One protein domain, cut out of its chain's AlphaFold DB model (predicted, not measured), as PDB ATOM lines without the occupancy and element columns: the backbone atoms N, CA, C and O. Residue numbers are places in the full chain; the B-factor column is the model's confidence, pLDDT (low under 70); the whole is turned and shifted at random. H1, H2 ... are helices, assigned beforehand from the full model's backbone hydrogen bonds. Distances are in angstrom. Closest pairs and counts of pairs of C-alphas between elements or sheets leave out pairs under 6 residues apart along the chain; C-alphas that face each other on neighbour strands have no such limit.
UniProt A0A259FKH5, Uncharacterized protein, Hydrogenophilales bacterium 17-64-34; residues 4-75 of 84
ATOM      1  N   ALA A   4      11.544   5.989  97.050       48.25
ATOM      2  CA  ALA A   4      11.039   5.071  96.018       48.25
ATOM      3  C   ALA A   4      11.944   4.953  94.771       48.25
ATOM      4  O   ALA A   4      11.969   3.910  94.128       48.25
ATOM      5  N   GLY A   5      12.730   5.988  94.446       54.31
ATOM      6  CA  GLY A   5      13.642   5.961  93.292       54.31
ATOM      7  C   GLY A   5      14.929   5.158  93.522       54.31
ATOM      8  O   GLY A   5      15.511   4.657  92.564       54.31
ATOM      9  N   ARG A   6      15.377   5.005  94.780       58.66
ATOM     10  CA  ARG A   6      16.597   4.237  95.104       58.66
ATOM     11  C   ARG A   6      16.390   2.731  94.985       58.66
ATOM     12  O   ARG A   6      17.298   2.050  94.523       58.66
ATOM     13  N   VAL A   7      15.218   2.235  95.383       62.12
ATOM     14  CA  VAL A   7      14.899   0.800  95.334       62.12
ATOM     15  C   VAL A   7      14.836   0.328  93.878       62.12
ATOM     16  O   VAL A   7      15.524  -0.620  93.518       62.12
ATOM     17  N   GLY A   8      14.157   1.080  93.002       83.25
ATOM     18  CA  GLY A   8      14.078   0.737  91.576       83.25
ATOM     19  C   GLY A   8      15.425   0.771  90.840       83.25
ATOM     20  O   GLY A   8      15.661  -0.050  89.960       83.25
ATOM     21  N   ALA A   9      16.342   1.679  91.200       86.31
ATOM     22  CA  ALA A   9      17.675   1.714  90.591       86.31
ATOM     23  C   ALA A   9      18.522   0.484  90.962       86.31
ATOM     24  O   ALA A   9      19.261  -0.019  90.118       86.31
ATOM     25  N   HIS A  10      18.406  -0.009  92.201       89.19
ATOM     26  CA  HIS A  10      19.124  -1.206  92.635       89.19
ATOM     27  C   HIS A  10      18.589  -2.464  91.943       89.19
ATOM     28  O   HIS A  10      19.377  -3.210  91.375       89.19
ATOM     29  N   GLU A  11      17.262  -2.618  91.866       90.38
ATOM     30  CA  GLU A  11      16.615  -3.734  91.152       90.38
ATOM     31  C   GLU A  11      17.015  -3.793  89.667       90.38
ATOM     32  O   GLU A  11      17.214  -4.867  89.100       90.38
ATOM     33  N   VAL A  12      17.161  -2.637  89.007       91.06
ATOM     34  CA  VAL A  12      17.641  -2.582  87.616       91.06
ATOM     35  C   VAL A  12      19.095  -3.046  87.511       91.06
ATOM     36  O   VAL A  12      19.426  -3.778  86.581       91.06
ATOM     37  N   ILE A  13      19.959  -2.646  88.446       91.44
ATOM     38  CA  ILE A  13      21.364  -3.077  88.466       91.44
ATOM     39  C   ILE A  13      21.462  -4.587  88.699       91.44
ATOM     40  O   ILE A  13      22.220  -5.246  87.991       91.44
ATOM     41  N   GLU A  14      20.679  -5.138  89.628       92.06
ATOM     42  CA  GLU A  14      20.629  -6.582  89.888       92.06
ATOM     43  C   GLU A  14      20.233  -7.355  88.623       92.06
ATOM     44  O   GLU A  14      20.942  -8.272  88.217       92.06
ATOM     45  N   ARG A  15      19.193  -6.909  87.909       91.69
ATOM     46  CA  ARG A  15      18.792  -7.519  86.629       91.69
ATOM     47  C   ARG A  15      19.850  -7.402  85.533       91.69
ATOM     48  O   ARG A  15      19.991  -8.312  84.723       91.69
ATOM     49  N   ILE A  16      20.583  -6.288  85.465       90.56
ATOM     50  CA  ILE A  16      21.692  -6.134  84.509       90.56
ATOM     51  C   ILE A  16      22.825  -7.108  84.847       90.56
ATOM     52  O   ILE A  16      23.429  -7.664  83.932       90.56
ATOM     53  N   ALA A  17      23.106  -7.334  86.133       89.75
ATOM     54  CA  ALA A  17      24.152  -8.250  86.579       89.75
ATOM     55  C   ALA A  17      23.851  -9.724  86.246       89.75
ATOM     56  O   ALA A  17      24.781 -10.519  86.126       89.75
ATOM     57  N   GLU A  18      22.579 -10.085  86.057       93.00
ATOM     58  CA  GLU A  18      22.149 -11.420  85.612       93.00
ATOM     59  C   GLU A  18      22.320 -11.650  84.103       93.00
ATOM     60  O   GLU A  18      22.281 -12.791  83.635       93.00
ATOM     61  N   LEU A  19      22.502 -10.587  83.312       91.19
ATOM     62  CA  LEU A  19      22.754 -10.727  81.883       91.19
ATOM     63  C   LEU A  19      24.126 -11.384  81.659       91.19
ATOM     64  O   LEU A  19      25.067 -11.110  82.406       91.19
ATOM     65  N   PRO A  20      24.296 -12.192  80.596       92.19
ATOM     66  CA  PRO A  20      25.573 -12.822  80.254       92.19
ATOM     67  C   PRO A  20      26.556 -11.803  79.647       92.19
ATOM     68  O   PRO A  20      27.036 -11.952  78.522       92.19
ATOM     69  N   LEU A  21      26.827 -10.722  80.378       87.81
ATOM     70  CA  LEU A  21      27.765  -9.675  80.014       87.81
ATOM     71  C   LEU A  21      29.181 -10.147  80.321       87.81
ATOM     72  O   LEU A  21      29.486 -10.607  81.419       87.81
ATOM     73  N   ARG A  22      30.075  -9.978  79.350       90.12
ATOM     74  CA  ARG A  22      31.507 -10.178  79.543       90.12
ATOM     75  C   ARG A  22      32.180  -8.817  79.597       90.12
ATOM     76  O   ARG A  22      32.128  -8.073  78.621       90.12
ATOM     77  N   ILE A  23      32.818  -8.509  80.722       89.31
ATOM     78  CA  ILE A  23      33.704  -7.347  80.827       89.31
ATOM     79  C   ILE A  23      35.056  -7.762  80.261       89.31
ATOM     80  O   ILE A  23      35.653  -8.739  80.714       89.31
ATOM     81  N   ASP A  24      35.522  -7.038  79.253       90.81
ATOM     82  CA  ASP A  24      36.862  -7.235  78.723       90.81
ATOM     83  C   ASP A  24      37.884  -6.577  79.662       90.81
ATOM     84  O   ASP A  24      37.744  -5.406  80.008       90.81
ATOM     85  N   GLN A  25      38.869  -7.352  80.126       90.44
ATOM     86  CA  GLN A  25      39.928  -6.869  81.026       90.44
ATOM     87  C   GLN A  25      41.267  -6.651  80.312       90.44
ATOM     88  O   GLN A  25      42.230  -6.211  80.940       90.44
ATOM     89  N   ASP A  26      41.339  -6.955  79.016       90.50
ATOM     90  CA  ASP A  26      42.545  -6.768  78.217       90.50
ATOM     91  C   ASP A  26      42.606  -5.315  77.747       90.50
ATOM     92  O   ASP A  26      42.183  -4.961  76.644       90.50
ATOM     93  N   MET A  27      43.033  -4.443  78.663       82.56
ATOM     94  CA  MET A  27      43.055  -3.015  78.402       82.56
ATOM     95  C   MET A  27      44.291  -2.649  77.569       82.56
ATOM     96  O   MET A  27      45.422  -2.889  78.007       82.56
ATOM     97  N   PRO A  28      44.111  -2.017  76.397       89.50
ATOM     98  CA  PRO A  28      45.225  -1.576  75.573       89.50
ATOM     99  C   PRO A  28      46.087  -0.547  76.311       89.50
ATOM    100  O   PRO A  28      45.608   0.274  77.097       89.50
ATOM    101  N   GLY A  29      47.386  -0.556  76.011       93.81
ATOM    102  CA  GLY A  29      48.324   0.399  76.590       93.81
ATOM    103  C   GLY A  29      48.001   1.856  76.205       93.81
ATOM    104  O   GLY A  29      47.486   2.108  75.110       93.81
ATOM    105  N   PRO A  30      48.378   2.850  77.035       94.56
ATOM    106  CA  PRO A  30      48.043   4.261  76.803       94.56
ATOM    107  C   PRO A  30      48.481   4.810  75.439       94.56
ATOM    108  O   PRO A  30      47.783   5.627  74.844       94.56
ATOM    109  N   ALA A  31      49.615   4.343  74.908       95.50
ATOM    110  CA  ALA A  31      50.120   4.768  73.602       95.50
ATOM    111  C   ALA A  31      49.212   4.328  72.437       95.50
ATOM    112  O   ALA A  31      49.018   5.085  71.483       95.50
ATOM    113  N   ALA A  32      48.629   3.127  72.518       93.31
ATOM    114  CA  ALA A  32      47.699   2.623  71.510       93.31
ATOM    115  C   ALA A  32      46.390   3.428  71.531       93.31
ATOM    116  O   ALA A  32      45.916   3.865  70.480       93.31
ATOM    117  N   LEU A  33      45.867   3.708  72.730       95.12
ATOM    118  CA  LEU A  33      44.672   4.535  72.911       95.12
ATOM    119  C   LEU A  33      44.877   5.964  72.415       95.12
ATOM    120  O   LEU A  33      44.031   6.478  71.688       95.12
ATOM    121  N   LEU A  34      46.014   6.588  72.736       96.06
ATOM    122  CA  LEU A  34      46.335   7.932  72.256       96.06
ATOM    123  C   LEU A  34      46.437   7.976  70.726       96.06
ATOM    124  O   LEU A  34      45.929   8.899  70.096       96.06
ATOM    125  N   SER A  35      47.053   6.961  70.117       95.31
ATOM    126  CA  SER A  35      47.176   6.877  68.658       95.31
ATOM    127  C   SER A  35      45.807   6.793  67.973       95.31
ATOM    128  O   SER A  35      45.587   7.445  66.952       95.31
ATOM    129  N   LEU A  36      44.876   6.018  68.537       94.38
ATOM    130  CA  LEU A  36      43.496   5.934  68.052       94.38
ATOM    131  C   LEU A  36      42.733   7.239  68.278       94.38
ATOM    132  O   LEU A  36      42.078   7.714  67.352       94.38
ATOM    133  N   ALA A  37      42.858   7.828  69.467       94.94
ATOM    134  CA  ALA A  37      42.232   9.097  69.817       94.94
ATOM    135  C   ALA A  37      42.605  10.202  68.824       94.94
ATOM    136  O   ALA A  37      41.726  10.853  68.271       94.94
ATOM    137  N   LEU A  38      43.897  10.348  68.518       95.38
ATOM    138  CA  LEU A  38      44.381  11.346  67.565       95.38
ATOM    139  C   LEU A  38      43.954  11.051  66.122       95.38
ATOM    140  O   LEU A  38      43.637  11.972  65.378       95.38
ATOM    141  N   ARG A  39      43.945   9.777  65.705       94.06
ATOM    142  CA  ARG A  39      43.562   9.392  64.336       94.06
ATOM    143  C   ARG A  39      42.091   9.680  64.041       94.06
ATOM    144  O   ARG A  39      41.755   9.997  62.905       94.06
ATOM    145  N   TYR A  40      41.241   9.496  65.040       91.75
ATOM    146  CA  TYR A  40      39.792   9.489  64.881       91.75
ATOM    147  C   TYR A  40      39.085  10.638  65.613       91.75
ATOM    148  O   TYR A  40      37.857  10.640  65.678       91.75
ATOM    149  N   ASP A  41      39.857  11.592  66.141       91.69
ATOM    150  CA  ASP A  41      39.385  12.751  66.909       91.69
ATOM    151  C   ASP A  41      38.460  12.355  68.081       91.69
ATOM    152  O   ASP A  41      37.339  12.837  68.236       91.69
ATOM    153  N   LEU A  42      38.920  11.399  68.896       91.00
ATOM    154  CA  LEU A  42      38.180  10.858  70.042       91.00
ATOM    155  C   LEU A  42      38.790  11.279  71.378       91.00
ATOM    156  O   LEU A  42      39.992  11.503  71.508       91.00
ATOM    157  N   THR A  43      37.959  11.261  72.420       91.81
ATOM    158  CA  THR A  43      38.447  11.170  73.801       91.81
ATOM    159  C   THR A  43      38.996   9.767  74.088       91.81
ATOM    160  O   THR A  43      38.678   8.804  73.382       91.81
ATOM    161  N   SER A  44      39.778   9.622  75.162       90.75
ATOM    162  CA  SER A  44      40.335   8.326  75.582       90.75
ATOM    163  C   SER A  44      39.267   7.241  75.766       90.75
ATOM    164  O   SER A  44      39.481   6.106  75.348       90.75
ATOM    165  N   ASP A  45      38.099   7.593  76.315       89.56
ATOM    166  CA  ASP A  45      36.981   6.656  76.489       89.56
ATOM    167  C   ASP A  45      36.459   6.148  75.139       89.56
ATOM    168  O   ASP A  45      36.248   4.951  74.951       89.56
ATOM    169  N   GLY A  46      36.287   7.048  74.164       91.81
ATOM    170  CA  GLY A  46      35.863   6.681  72.813       91.81
ATOM    171  C   GLY A  46      36.890   5.799  72.105       91.81
ATOM    172  O   GLY A  46      36.519   4.821  71.454       91.81
ATOM    173  N   ALA A  47      38.178   6.107  72.270       94.44
ATOM    174  CA  ALA A  47      39.267   5.310  71.715       94.44
ATOM    175  C   ALA A  47      39.307   3.894  72.311       94.44
ATOM    176  O   ALA A  47      39.558   2.947  71.572       94.44
ATOM    177  N   ALA A  48      39.004   3.734  73.604       94.00
ATOM    178  CA  ALA A  48      38.923   2.422  74.246       94.00
ATOM    179  C   ALA A  48      37.774   1.572  73.685       94.00
ATOM    180  O   ALA A  48      37.973   0.402  73.366       94.00
ATOM    181  N   TYR A  49      36.589   2.160  73.482       93.12
ATOM    182  CA  TYR A  49      35.477   1.440  72.850       93.12
ATOM    183  C   TYR A  49      35.763   1.073  71.390       93.12
ATOM    184  O   TYR A  49      35.409  -0.023  70.957       93.12
ATOM    185  N   LEU A  50      36.403   1.970  70.632       93.50
ATOM    186  CA  LEU A  50      36.784   1.694  69.247       93.50
ATOM    187  C   LEU A  50      37.865   0.607  69.159       93.50
ATOM    188  O   LEU A  50      37.759  -0.279  68.316       93.50
ATOM    189  N   GLU A  51      38.875   0.646  70.031       94.81
ATOM    190  CA  GLU A  51      39.903  -0.396  70.122       94.81
ATOM    191  C   GLU A  51      39.272  -1.764  70.369       94.81
ATOM    192  O   GLU A  51      39.493  -2.687  69.584       94.81
ATOM    193  N   LEU A  52      38.427  -1.865  71.398       94.44
ATOM    194  CA  LEU A  52      37.758  -3.106  71.774       94.44
ATOM    195  C   LEU A  52      36.947  -3.680  70.604       94.44
ATOM    196  O   LEU A  52      37.009  -4.876  70.319       94.44
ATOM    197  N   ALA A  53      36.204  -2.823  69.903       94.19
ATOM    198  CA  ALA A  53      35.401  -3.219  68.754       94.19
ATOM    199  C   ALA A  53      36.251  -3.722  67.580       94.19
ATOM    200  O   ALA A  53      35.897  -4.720  66.955       94.19
ATOM    201  N   LEU A  54      37.384  -3.071  67.301       93.44
ATOM    202  CA  LEU A  54      38.309  -3.491  66.249       93.44
ATOM    203  C   LEU A  54      39.000  -4.813  66.598       93.44
ATOM    204  O   LEU A  54      39.047  -5.711  65.759       93.44
ATOM    205  N   ARG A  55      39.493  -4.956  67.835       94.75
ATOM    206  CA  ARG A  55      40.186  -6.163  68.310       94.75
ATOM    207  C   ARG A  55      39.268  -7.379  68.342       94.75
ATOM    208  O   ARG A  55      39.674  -8.455  67.918       94.75
ATOM    209  N   LEU A  56      38.038  -7.214  68.831       93.50
ATOM    210  CA  LEU A  56      37.062  -8.305  68.916       93.50
ATOM    211  C   LEU A  56      36.224  -8.473  67.644       93.50
ATOM    212  O   LEU A  56      35.446  -9.421  67.560       93.50
ATOM    213  N   GLN A  57      36.369  -7.571  66.672       93.44
ATOM    214  CA  GLN A  57      35.570  -7.524  65.444       93.44
ATOM    215  C   GLN A  57      34.057  -7.492  65.723       93.44
ATOM    216  O   GLN A  57      33.266  -8.163  65.057       93.44
ATOM    217  N   LEU A  58      33.649  -6.708  66.724       93.31
ATOM    218  CA  LEU A  58      32.256  -6.596  67.156       93.31
ATOM    219  C   LEU A  58      31.672  -5.217  66.827       93.31
ATOM    220  O   LEU A  58      32.368  -4.208  66.933       93.31
ATOM    221  N   PRO A  59      30.377  -5.142  66.474       94.19
ATOM    222  CA  PRO A  59      29.698  -3.864  66.334       94.19
ATOM    223  C   PRO A  59      29.488  -3.173  67.689       94.19
ATOM    224  O   PRO A  59      29.325  -3.823  68.722       94.19
ATOM    225  N   ILE A  60      29.435  -1.840  67.677       92.81
ATOM    226  CA  ILE A  60      29.231  -1.026  68.882       92.81
ATOM    227  C   ILE A  60      27.742  -0.729  69.083       92.81
ATOM    228  O   ILE A  60      27.042  -0.292  68.167       92.81
ATOM    229  N   ALA A  61      27.266  -0.916  70.315       91.81
ATOM    230  CA  ALA A  61      25.980  -0.416  70.787       91.81
ATOM    231  C   ALA A  61      26.221   0.802  71.691       91.81
ATOM    232  O   ALA A  61      26.726   0.668  72.802       91.81
ATOM    233  N   THR A  62      25.879   2.003  71.226       89.62
ATOM    234  CA  THR A  62      26.044   3.243  72.003       89.62
ATOM    235  C   THR A  62      24.879   4.198  71.761       89.62
ATOM    236  O   THR A  62      24.139   4.043  70.796       89.62
ATOM    237  N   ARG A  63      24.707   5.190  72.641       89.69
ATOM    238  CA  ARG A  63      23.835   6.365  72.432       89.69
ATOM    239  C   ARG A  63      24.633   7.660  72.236       89.69
ATOM    240  O   ARG A  63      24.042   8.720  72.063       89.69
ATOM    241  N   ASN A  64      25.963   7.590  72.283       90.25
ATOM    242  CA  ASN A  64      26.830   8.745  72.087       90.25
ATOM    243  C   ASN A  64      26.965   9.049  70.588       90.25
ATOM    244  O   ASN A  64      27.612   8.300  69.858       90.25
ATOM    245  N   ALA A  65      26.365  10.155  70.143       88.50
ATOM    246  CA  ALA A  65      26.344  10.548  68.737       88.50
ATOM    247  C   ALA A  65      27.743  10.820  68.154       88.50
ATOM    248  O   ALA A  65      27.992  10.464  67.006       88.50
ATOM    249  N   ALA A  66      28.661  11.393  68.938       85.56
ATOM    250  CA  ALA A  66      30.030  11.637  68.484       85.56
ATOM    251  C   ALA A  66      30.760  10.311  68.223       85.56
ATOM    252  O   ALA A  66      31.358  10.127  67.168       85.56
ATOM    253  N   LEU A  67      30.617   9.341  69.136       87.94
ATOM    254  CA  LEU A  67      31.203   8.015  68.947       87.94
ATOM    255  C   LEU A  67      30.587   7.283  67.746       87.94
ATOM    256  O   LEU A  67      31.315   6.633  67.006       87.94
ATOM    257  N   MET A  68      29.273   7.396  67.519       91.19
ATOM    258  CA  MET A  68      28.619   6.778  66.355       91.19
ATOM    259  C   MET A  68      29.229   7.237  65.029       91.19
ATOM    260  O   MET A  68      29.495   6.407  64.158       91.19
ATOM    261  N   GLU A  69      29.450   8.543  64.869       88.94
ATOM    262  CA  GLU A  69      29.989   9.083  63.620       88.94
ATOM    263  C   GLU A  69      31.421   8.603  63.382       88.94
ATOM    264  O   GLU A  69      31.760   8.142  62.290       88.94
ATOM    265  N   THR A  70      32.237   8.593  64.432       88.12
ATOM    266  CA  THR A  70      33.607   8.100  64.349       88.12
ATOM    267  C   THR A  70      33.686   6.603  64.049       88.12
ATOM    268  O   THR A  70      34.475   6.174  63.209       88.12
ATOM    269  N   VAL A  71      32.858   5.790  64.703       89.06
ATOM    270  CA  VAL A  71      32.797   4.332  64.501       89.06
ATOM    271  C   VAL A  71      32.400   4.002  63.063       89.06
ATOM    272  O   VAL A  71      32.988   3.112  62.446       89.06
ATOM    273  N   ARG A  72      31.472   4.779  62.492       87.31
ATOM    274  CA  ARG A  72      31.101   4.694  61.077       87.31
ATOM    275  C   ARG A  72      32.283   5.015  60.163       87.31
ATOM    276  O   ARG A  72      32.523   4.271  59.214       87.31
ATOM    277  N   ALA A  73      33.037   6.075  60.456       88.12
ATOM    278  CA  ALA A  73      34.236   6.440  59.699       88.12
ATOM    279  C   ALA A  73      35.352   5.381  59.805       88.12
ATOM    280  O   ALA A  73      36.082   5.155  58.843       88.12
ATOM    281  N   ALA A  74      35.448   4.689  60.943       89.25
ATOM    282  CA  ALA A  74      36.383   3.588  61.171       89.25
ATOM    283  C   ALA A  74      35.955   2.252  60.528       89.25
ATOM    284  O   ALA A  74      36.682   1.265  60.636       89.25
ATOM    285  N   GLY A  75      34.789   2.194  59.870       90.94
ATOM    286  CA  GLY A  75      34.279   0.981  59.221       90.94
ATOM    287  C   GLY A  75      33.747  -0.079  60.191       90.94
ATOM    288  O   GLY A  75      33.582  -1.236  59.808       90.94
TER     289      GLY A  75
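This is residues 4 to 75 of the 84 residues of an uncharacterized protein of Hydrogenophilales bacterium 17-64-34 (UniProt A0A259FKH5). A helical arm, H1, sticks out on an unnamed strip of chain from a small compact body of three short helices. In the body H2 and H3 cross nearly at right angles, and H4 comes near both. The printed part has 72 residues with four named helices, H1 to H4 in order, no named strand, and is all helix. It is loose, with a radius of gyration of the C-alphas of 15.2 A, and spans 45 by 25 by 20 A.

H1, residues 4 to 17, begins at C-alpha 4 (11.039, 5.071, 96.018) and is 20.9 A long. H2 is residues 30 to 40, and H3, residues 44 to 56, is 18.2 A long. H4, residues 65 to 73, ends at C-alpha 73 (34.236, 6.440, 59.699).

H1 is apart from H2, H3 and H4. H2 and H3 touch, about perpendicular at 86 degrees; their closest C-alphas, of Ala 37 and Ala 47, are 5.2 A apart. H4 is close to but not clearly touching H3, closest C-alphas Gly 46 and Leu 67 at 6.2 A, and H2, Tyr 40 and Thr 70 at 6.4 A. Every O i to N i+4 pair is within hydrogen-bond range in H2, H3 and H4, and 9 of 10 in H1.

Residues 4 to 23 stand free; the body without them spans 25 by 21 by 17 A. The link H1 to H2 is long, and the printed part has no cut. Residues 4 to 7 are under pLDDT 70.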